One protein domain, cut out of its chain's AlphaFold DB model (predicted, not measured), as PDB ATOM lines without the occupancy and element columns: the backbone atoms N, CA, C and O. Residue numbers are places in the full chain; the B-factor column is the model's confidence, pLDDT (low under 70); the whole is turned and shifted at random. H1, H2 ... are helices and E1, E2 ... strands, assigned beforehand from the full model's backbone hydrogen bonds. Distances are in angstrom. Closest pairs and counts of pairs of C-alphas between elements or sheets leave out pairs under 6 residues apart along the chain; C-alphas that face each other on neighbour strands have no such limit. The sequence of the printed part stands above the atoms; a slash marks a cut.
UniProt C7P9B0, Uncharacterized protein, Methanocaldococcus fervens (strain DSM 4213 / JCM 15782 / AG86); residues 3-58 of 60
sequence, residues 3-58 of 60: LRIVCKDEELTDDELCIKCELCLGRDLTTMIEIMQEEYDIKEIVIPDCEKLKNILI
ATOM      1  N   LEU A   3      18.592  45.606  48.115       87.19
ATOM      2  CA  LEU A   3      18.012  45.408  46.792       87.19
ATOM      3  C   LEU A   3      16.494  45.356  46.923       87.19
ATOM      4  O   LEU A   3      15.972  44.515  47.650       87.19
ATOM      5  N   ARG A   4      15.775  46.221  46.215       86.69
ATOM      6  CA  ARG A   4      14.311  46.219  46.216       86.69
ATOM      7  C   ARG A   4      13.773  45.664  44.908       86.69
ATOM      8  O   ARG A   4      14.138  46.116  43.828       86.69
ATOM      9  N   ILE A   5      12.872  44.698  45.000       87.06
ATOM     10  CA  ILE A   5      12.129  44.206  43.844       87.06
ATOM     11  C   ILE A   5      10.833  45.018  43.743       87.06
ATOM     12  O   ILE A   5      10.172  45.252  44.751       87.06
ATOM     13  N   VAL A   6      10.452  45.459  42.545       86.19
ATOM     14  CA  VAL A   6       9.218  46.243  42.345       86.19
ATOM     15  C   VAL A   6       8.311  45.624  41.288       86.19
ATOM     16  O   VAL A   6       8.755  45.249  40.201       86.19
ATOM     17  N   CYS A   7       7.014  45.516  41.582       78.69
ATOM     18  CA  CYS A   7       6.022  44.902  40.696       78.69
ATOM     19  C   CYS A   7       5.181  45.974  39.984       78.69
ATOM     20  O   CYS A   7       4.071  46.243  40.417       78.69
ATOM     21  N   LYS A   8       5.675  46.495  38.847       68.38
ATOM     22  CA  LYS A   8       5.017  47.508  37.980       68.38
ATOM     23  C   LYS A   8       4.734  48.860  38.676       68.38
ATOM     24  O   LYS A   8       4.199  48.910  39.768       68.38
ATOM     25  N   ASP A   9       5.061  49.956  37.989       60.66
ATOM     26  CA  ASP A   9       4.641  51.334  38.320       60.66
ATOM     27  C   ASP A   9       4.952  51.882  39.735       60.66
ATOM     28  O   ASP A   9       4.370  52.885  40.138       60.66
ATOM     29  N   GLU A  10       5.906  51.311  40.476       61.28
ATOM     30  CA  GLU A  10       6.488  52.008  41.633       61.28
ATOM     31  C   GLU A  10       7.533  53.022  41.153       61.28
ATOM     32  O   GLU A  10       8.426  52.686  40.368       61.28
ATOM     33  N   GLU A  11       7.414  54.266  41.621       60.16
ATOM     34  CA  GLU A  11       8.436  55.292  41.422       60.16
ATOM     35  C   GLU A  11       9.726  54.836  42.110       60.16
ATOM     36  O   GLU A  11       9.790  54.702  43.333       60.16
ATOM     37  N   LEU A  12      10.744  54.546  41.302       64.56
ATOM     38  CA  LEU A  12      12.070  54.211  41.794       64.56
ATOM     39  C   LEU A  12      12.754  55.505  42.228       64.56
ATOM     40  O   LEU A  12      12.900  56.429  41.431       64.56
ATOM     41  N   THR A  13      13.177  55.575  43.484       63.50
ATOM     42  CA  THR A  13      14.089  56.626  43.935       63.50
ATOM     43  C   THR A  13      15.510  56.262  43.506       63.50
ATOM     44  O   THR A  13      15.958  55.157  43.803       63.50
ATOM     45  N   ASP A  14      16.219  57.187  42.849       63.75
ATOM     46  CA  ASP A  14      17.573  57.001  42.278       63.75
ATOM     47  C   ASP A  14      18.638  56.511  43.288       63.75
ATOM     48  O   ASP A  14      19.671  55.977  42.897       63.75
ATOM     49  N   ASP A  15      18.385  56.664  44.590       70.75
ATOM     50  CA  ASP A  15      19.296  56.268  45.672       70.75
ATOM     51  C   ASP A  15      19.211  54.778  46.072       70.75
ATOM     52  O   ASP A  15      20.065  54.294  46.820       70.75
ATOM     53  N   GLU A  16      18.209  54.023  45.603       73.06
ATOM     54  CA  GLU A  16      18.028  52.610  45.975       73.06
ATOM     55  C   GLU A  16      18.246  51.663  44.787       73.06
ATOM     56  O   GLU A  16      17.688  51.844  43.704       73.06
ATOM     57  N   LEU A  17      19.014  50.587  45.003       84.19
ATOM     58  CA  LEU A  17      19.196  49.543  43.997       84.19
ATOM     59  C   LEU A  17      17.869  48.792  43.819       84.19
ATOM     60  O   LEU A  17      17.415  48.093  44.729       84.19
ATOM     61  N   CYS A  18      17.245  48.939  42.651       84.44
ATOM     62  CA  CYS A  18      15.925  48.381  42.384       84.44
ATOM     63  C   CYS A  18      15.910  47.508  41.127       84.44
ATOM     64  O   CYS A  18      16.405  47.906  40.076       84.44
ATOM     65  N   ILE A  19      15.269  46.341  41.213       84.81
ATOM     66  CA  ILE A  19      14.992  45.470  40.064       84.81
ATOM     67  C   ILE A  19      13.493  45.453  39.805       84.81
ATOM     68  O   ILE A  19      12.675  45.186  40.690       84.81
ATOM     69  N   LYS A  20      13.120  45.679  38.549       84.56
ATOM     70  CA  LYS A  20      11.738  45.515  38.119       84.56
ATOM     71  C   LYS A  20      11.415  44.029  37.994       84.56
ATOM     72  O   LYS A  20      12.033  43.310  37.216       84.56
ATOM     73  N   CYS A  21      10.415  43.574  38.739       84.25
ATOM     74  CA  CYS A  21       9.888  42.228  38.622       84.25
ATOM     75  C   CYS A  21       9.206  42.057  37.262       84.25
ATOM     76  O   CYS A  21       8.160  42.650  36.990       84.25
ATOM     77  N   GLU A  22       9.788  41.211  36.418       82.75
ATOM     78  CA  GLU A  22       9.237  40.854  35.109       82.75
ATOM     79  C   GLU A  22       8.750  39.394  35.051       82.75
ATOM     80  O   GLU A  22       8.434  38.884  33.976       82.75
ATOM     81  N   LEU A  23       8.592  38.737  36.210       82.88
ATOM     82  CA  LEU A  23       8.081  37.359  36.313       82.88
ATOM     83  C   LEU A  23       6.713  37.190  35.644       82.88
ATOM     84  O   LEU A  23       6.470  36.225  34.926       82.88
ATOM     85  N   CYS A  24       5.814  38.160  35.824       81.19
ATOM     86  CA  CYS A  24       4.493  38.148  35.186       81.19
ATOM     87  C   CYS A  24       4.552  38.273  33.651       81.19
ATOM     88  O   CYS A  24       3.550  38.011  32.992       81.19
ATOM     89  N   LEU A  25       5.698  38.677  33.096       81.12
ATOM     90  CA  LEU A  25       5.972  38.747  31.659       81.12
ATOM     91  C   LEU A  25       6.770  37.525  31.161       81.12
ATOM     92  O   LEU A  25       7.175  37.499  30.002       81.12
ATOM     93  N   GLY A  26       6.995  36.524  32.021       79.75
ATOM     94  CA  GLY A  26       7.743  35.308  31.697       79.75
ATOM     95  C   GLY A  26       9.263  35.480  31.691       79.75
ATOM     96  O   GLY A  26       9.955  34.631  31.135       79.75
ATOM     97  N   ARG A  27       9.792  36.567  32.268       82.44
ATOM     98  CA  ARG A  27      11.240  36.756  32.434       82.44
ATOM     99  C   ARG A  27      11.720  36.189  33.760       82.44
ATOM    100  O   ARG A  27      10.990  36.228  34.747       82.44
ATOM    101  N   ASP A  28      12.958  35.715  33.765       82.19
ATOM    102  CA  ASP A  28      13.605  35.182  34.956       82.19
ATOM    103  C   ASP A  28      14.125  36.318  35.846       82.19
ATOM    104  O   ASP A  28      14.927  37.145  35.414       82.19
ATOM    105  N   LEU A  29      13.621  36.380  37.077       83.50
ATOM    106  CA  LEU A  29      14.037  37.378  38.063       83.50
ATOM    107  C   LEU A  29      15.185  36.870  38.940       83.50
ATOM    108  O   LEU A  29      15.994  37.672  39.393       83.50
ATOM    109  N   THR A  30      15.261  35.560  39.167       84.12
ATOM    110  CA  THR A  30      16.269  34.936  40.030       84.12
ATOM    111  C   THR A  30      17.673  35.214  39.511       84.12
ATOM    112  O   THR A  30      18.495  35.747  40.246       84.12
ATOM    113  N   THR A  31      17.896  35.016  38.210       86.62
ATOM    114  CA  THR A  31      19.170  35.317  37.545       86.62
ATOM    115  C   THR A  31      19.549  36.793  37.700       86.62
ATOM    116  O   THR A  31      20.710  37.117  37.926       86.62
ATOM    117  N   MET A  32      18.580  37.716  37.609       85.12
ATOM    118  CA  MET A  32      18.861  39.146  37.801       85.12
ATOM    119  C   MET A  32      19.284  39.456  39.238       85.12
ATOM    120  O   MET A  32      20.151  40.298  39.451       85.12
ATOM    121  N   ILE A  33      18.668  38.794  40.219       85.62
ATOM    122  CA  ILE A  33      19.031  38.936  41.629       85.62
ATOM    123  C   ILE A  33      20.442  38.392  41.861       85.62
ATOM    124  O   ILE A  33      21.239  39.094  42.473       85.62
ATOM    125  N   GLU A  34      20.765  37.205  41.339       87.12
ATOM    126  CA  GLU A  34      22.093  36.592  41.481       87.12
ATOM    127  C   GLU A  34      23.196  37.494  40.919       87.12
ATOM    128  O   GLU A  34      24.145  37.807  41.632       87.12
ATOM    129  N   ILE A  35      23.017  38.020  39.700       88.56
ATOM    130  CA  ILE A  35      23.971  38.960  39.090       88.56
ATOM    131  C   ILE A  35      24.174  40.186  39.989       88.56
ATOM    132  O   ILE A  35      25.303  40.599  40.242       88.56
ATOM    133  N   MET A  36      23.090  40.749  40.532       86.94
ATOM    134  CA  MET A  36      23.183  41.909  41.421       86.94
ATOM    135  C   MET A  36      23.850  41.578  42.760       86.94
ATOM    136  O   MET A  36      24.507  42.442  43.331       86.94
ATOM    137  N   GLN A  37      23.698  40.357  43.272       86.25
ATOM    138  CA  GLN A  37      24.390  39.902  44.480       86.25
ATOM    139  C   GLN A  37      25.879  39.621  44.242       86.25
ATOM    140  O   GLN A  37      26.673  39.761  45.169       86.25
ATOM    141  N   GLU A  38      26.265  39.225  43.028       89.25
ATOM    142  CA  GLU A  38      27.672  39.057  42.654       89.25
ATOM    143  C   GLU A  38      28.366  40.407  42.414       89.25
ATOM    144  O   GLU A  38      29.507  40.599  42.835       89.25
ATOM    145  N   GLU A  39      27.685  41.355  41.761       89.44
ATOM    146  CA  GLU A  39      28.240  42.682  41.465       89.44
ATOM    147  C   GLU A  39      28.231  43.626  42.679       89.44
ATOM    148  O   GLU A  39      29.118  44.476  42.811       89.44
ATOM    149  N   TYR A  40      27.255  43.483  43.579       86.25
ATOM    150  CA  TYR A  40      27.071  44.359  44.734       86.25
ATOM    151  C   TYR A  40      26.983  43.564  46.037       86.25
ATOM    152  O   TYR A  40      26.358  42.514  46.111       86.25
ATOM    153  N   ASP A  41      27.511  44.129  47.126       86.69
ATOM    154  CA  ASP A  41      27.355  43.578  48.481       86.69
ATOM    155  C   ASP A  41      25.910  43.792  48.987       86.69
ATOM    156  O   ASP A  41      25.617  44.698  49.781       86.69
ATOM    157  N   ILE A  42      24.959  43.018  48.459       86.81
ATOM    158  CA  ILE A  42      23.548  43.037  48.857       86.81
ATOM    159  C   ILE A  42      23.399  42.288  50.183       86.81
ATOM    160  O   ILE A  42      23.593  41.080  50.262       86.81
ATOM    161  N   LYS A  43      23.005  43.008  51.233       85.31
ATOM    162  CA  LYS A  43      22.797  42.454  52.581       85.31
ATOM    163  C   LYS A  43      21.344  42.081  52.849       85.31
ATOM    164  O   LYS A  43      21.071  41.301  53.750       85.31
ATOM    165  N   GLU A  44      20.420  42.683  52.105       85.75
ATOM    166  CA  GLU A  44      18.985  42.504  52.292       85.75
ATOM    167  C   GLU A  44      18.264  42.665  50.952       85.75
ATOM    168  O   GLU A  44      18.543  43.607  50.205       85.75
ATOM    169  N   ILE A  45      17.328  41.756  50.667       85.06
ATOM    170  CA  ILE A  45      16.453  41.814  49.493       85.06
ATOM    171  C   ILE A  45      15.027  42.078  49.975       85.06
ATOM    172  O   ILE A  45      14.460  41.287  50.727       85.06
ATOM    173  N   VAL A  46      14.432  43.186  49.535       84.44
ATOM    174  CA  VAL A  46      13.020  43.488  49.777       84.44
ATOM    175  C   VAL A  46      12.189  42.924  48.656       84.44
ATOM    176  O   VAL A  46      12.259  43.373  47.511       84.44
ATOM    177  N   ILE A  47      11.357  41.970  49.033       82.25
ATOM    178  CA  ILE A  47      10.395  41.335  48.157       82.25
ATOM    179  C   ILE A  47       9.043  42.037  48.374       82.25
ATOM    180  O   ILE A  47       8.574  42.093  49.514       82.25
ATOM    181  N   PRO A  48       8.405  42.591  47.329       79.62
ATOM    182  CA  PRO A  48       7.089  43.203  47.430       79.62
ATOM    183  C   PRO A  48       6.049  42.148  47.799       79.62
ATOM    184  O   PRO A  48       6.258  40.945  47.610       79.62
ATOM    185  N   ASP A  49       4.900  42.597  48.304       80.00
ATOM    186  CA  ASP A  49       3.811  41.703  48.694       80.00
ATOM    187  C   ASP A  49       3.140  41.088  47.452       80.00
ATOM    188  O   ASP A  49       2.132  41.555  46.931       80.00
ATOM    189  N   CYS A  50       3.789  40.061  46.906       80.94
ATOM    190  CA  CYS A  50       3.382  39.364  45.701       80.94
ATOM    191  C   CYS A  50       3.517  37.862  45.936       80.94
ATOM    192  O   CYS A  50       4.622  37.331  46.018       80.94
ATOM    193  N   GLU A  51       2.390  37.157  46.014       80.00
ATOM    194  CA  GLU A  51       2.376  35.712  46.272       80.00
ATOM    195  C   GLU A  51       3.154  34.916  45.218       80.00
ATOM    196  O   GLU A  51       3.869  33.977  45.556       80.00
ATOM    197  N   LYS A  52       3.079  35.305  43.938       78.25
ATOM    198  CA  LYS A  52       3.845  34.645  42.864       78.25
ATOM    199  C   LYS A  52       5.345  34.751  43.100       78.25
ATOM    200  O   LYS A  52       6.069  33.783  42.923       78.25
ATOM    201  N   LEU A  53       5.784  35.933  43.512       77.88
ATOM    202  CA  LEU A  53       7.180  36.232  43.772       77.88
ATOM    203  C   LEU A  53       7.673  35.520  45.038       77.88
ATOM    204  O   LEU A  53       8.723  34.891  45.000       77.88
ATOM    205  N   LYS A  54       6.884  35.545  46.121       75.56
ATOM    206  CA  LYS A  54       7.174  34.823  47.373       75.56
ATOM    207  C   LYS A  54       7.317  33.312  47.162       75.56
ATOM    208  O   LYS A  54       8.153  32.696  47.802       75.56
ATOM    209  N   ASN A  55       6.529  32.730  46.255       76.00
ATOM    210  CA  ASN A  55       6.612  31.305  45.918       76.00
ATOM    211  C   ASN A  55       7.823  30.940  45.043       76.00
ATOM    212  O   ASN A  55       8.198  29.775  44.994       76.00
ATOM    213  N   ILE A  56       8.401  31.898  44.317       74.38
ATOM    214  CA  ILE A  56       9.576  31.661  43.462       74.38
ATOM    215  C   ILE A  56      10.859  31.913  44.252       74.38
ATOM    216  O   ILE A  56      11.802  31.137  44.170       74.38
ATOM    217  N   LEU A  57      10.865  32.975  45.054       70.94
ATOM    218  CA  LEU A  57      11.961  33.350  45.938       70.94
ATOM    219  C   LEU A  57      11.803  32.704  47.313       70.94
ATOM    220  O   LEU A  57      12.002  33.394  48.310       70.94
ATOM    221  N   ILE A  58      11.401  31.430  47.390       57.72
ATOM    222  CA  ILE A  58      11.409  30.698  48.664       57.72
ATOM    223  C   ILE A  58      12.872  30.638  49.120       57.72
ATOM    224  O   ILE A  58      13.641  29.770  48.725       57.72
TER     225      ILE A  58
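Overview. This is residues 3 to 58 of the 60 residues of an uncharacterized protein of Methanocaldococcus fervens (strain DSM 4213 / JCM 15782 / AG86) (UniProt C7P9B0). A small sheet of three short parallel strands has one helix, H1, packed over one of its faces and running along the strands, while a second, shorter helix, H2, lies past the strands' final ends and off the sheet. Residues 7 to 16 make a wide loop that swings away from the side of the sheet on which H1 lies. The printed part has 56 residues, with three named strands and two named helices in the order E1, E2, H1, E3, H2, and the strands stand in the sheet as E2, E1, E3. The class is mixed, helices and strands, with 27 residues, under half, in named elements. The whole is compact, with a radius of gyration of the C-alphas of 10.9 A, and its rounded outline spans 25 by 24 by 17 A.

Along the chain. E1 is residues 3 to 6, 9.9 A from first to last C-alpha, and begins with C-alpha 3 at (18.012, 45.408, 46.792). E2 is residues 17 to 20, 10.3 A long, and E3 is residues 44 to 46, 6.5 A long. H1, the longest helix, is residues 30 to 39, 14.3 A long, with C-alpha 30 at (16.269, 34.936, 40.030). H2 is residues 51 to 56, 8.7 A long, and ends with C-alpha 56 at (9.576, 31.661, 43.462).

Arrangement. E1 is the inner strand, and E2 and E3 are the edge strands. E2 and E1 are parallel at 29 degrees, with N 4 and O 17 within hydrogen-bond range at 2.9 A. E1 and E3 are parallel at 9 degrees, with N 46 and O 3 within range at 2.8 A and N 3 and O 44 at 2.9 A. H1 is on the sheet at a height over the sheet of 10.2 A. It lies over E1, at 26 degrees on the local plane, along the strands. The closest C-alphas of E2 and H1 are those of Ile 19 and Met 32, 7.8 A apart. E2, H1 and E3 form a split strand-helix-strand unit, two parallel strands joined through a helix with E1 between them in the sheet, and its crossover is right-handed. H2 is not on the sheet. H1 and H2 are only just apart, with their closest C-alphas 8.2 A from each other. In H1 and H2 every O i to N i+4 pair is within hydrogen-bond range.

Size, cuts and confidence. The two C-alphas farthest apart are those of Asp 14 and Asn 55, at 28.2 A. The printed part has no cut. The links from H1 to E3 and from E3 to H2 are tight, those from E1 to E2 and from E2 to H1 are short, and no link is long. The mean pLDDT of the printed part is 79.9, and residues 8 to 14 and residue 58 are under 70.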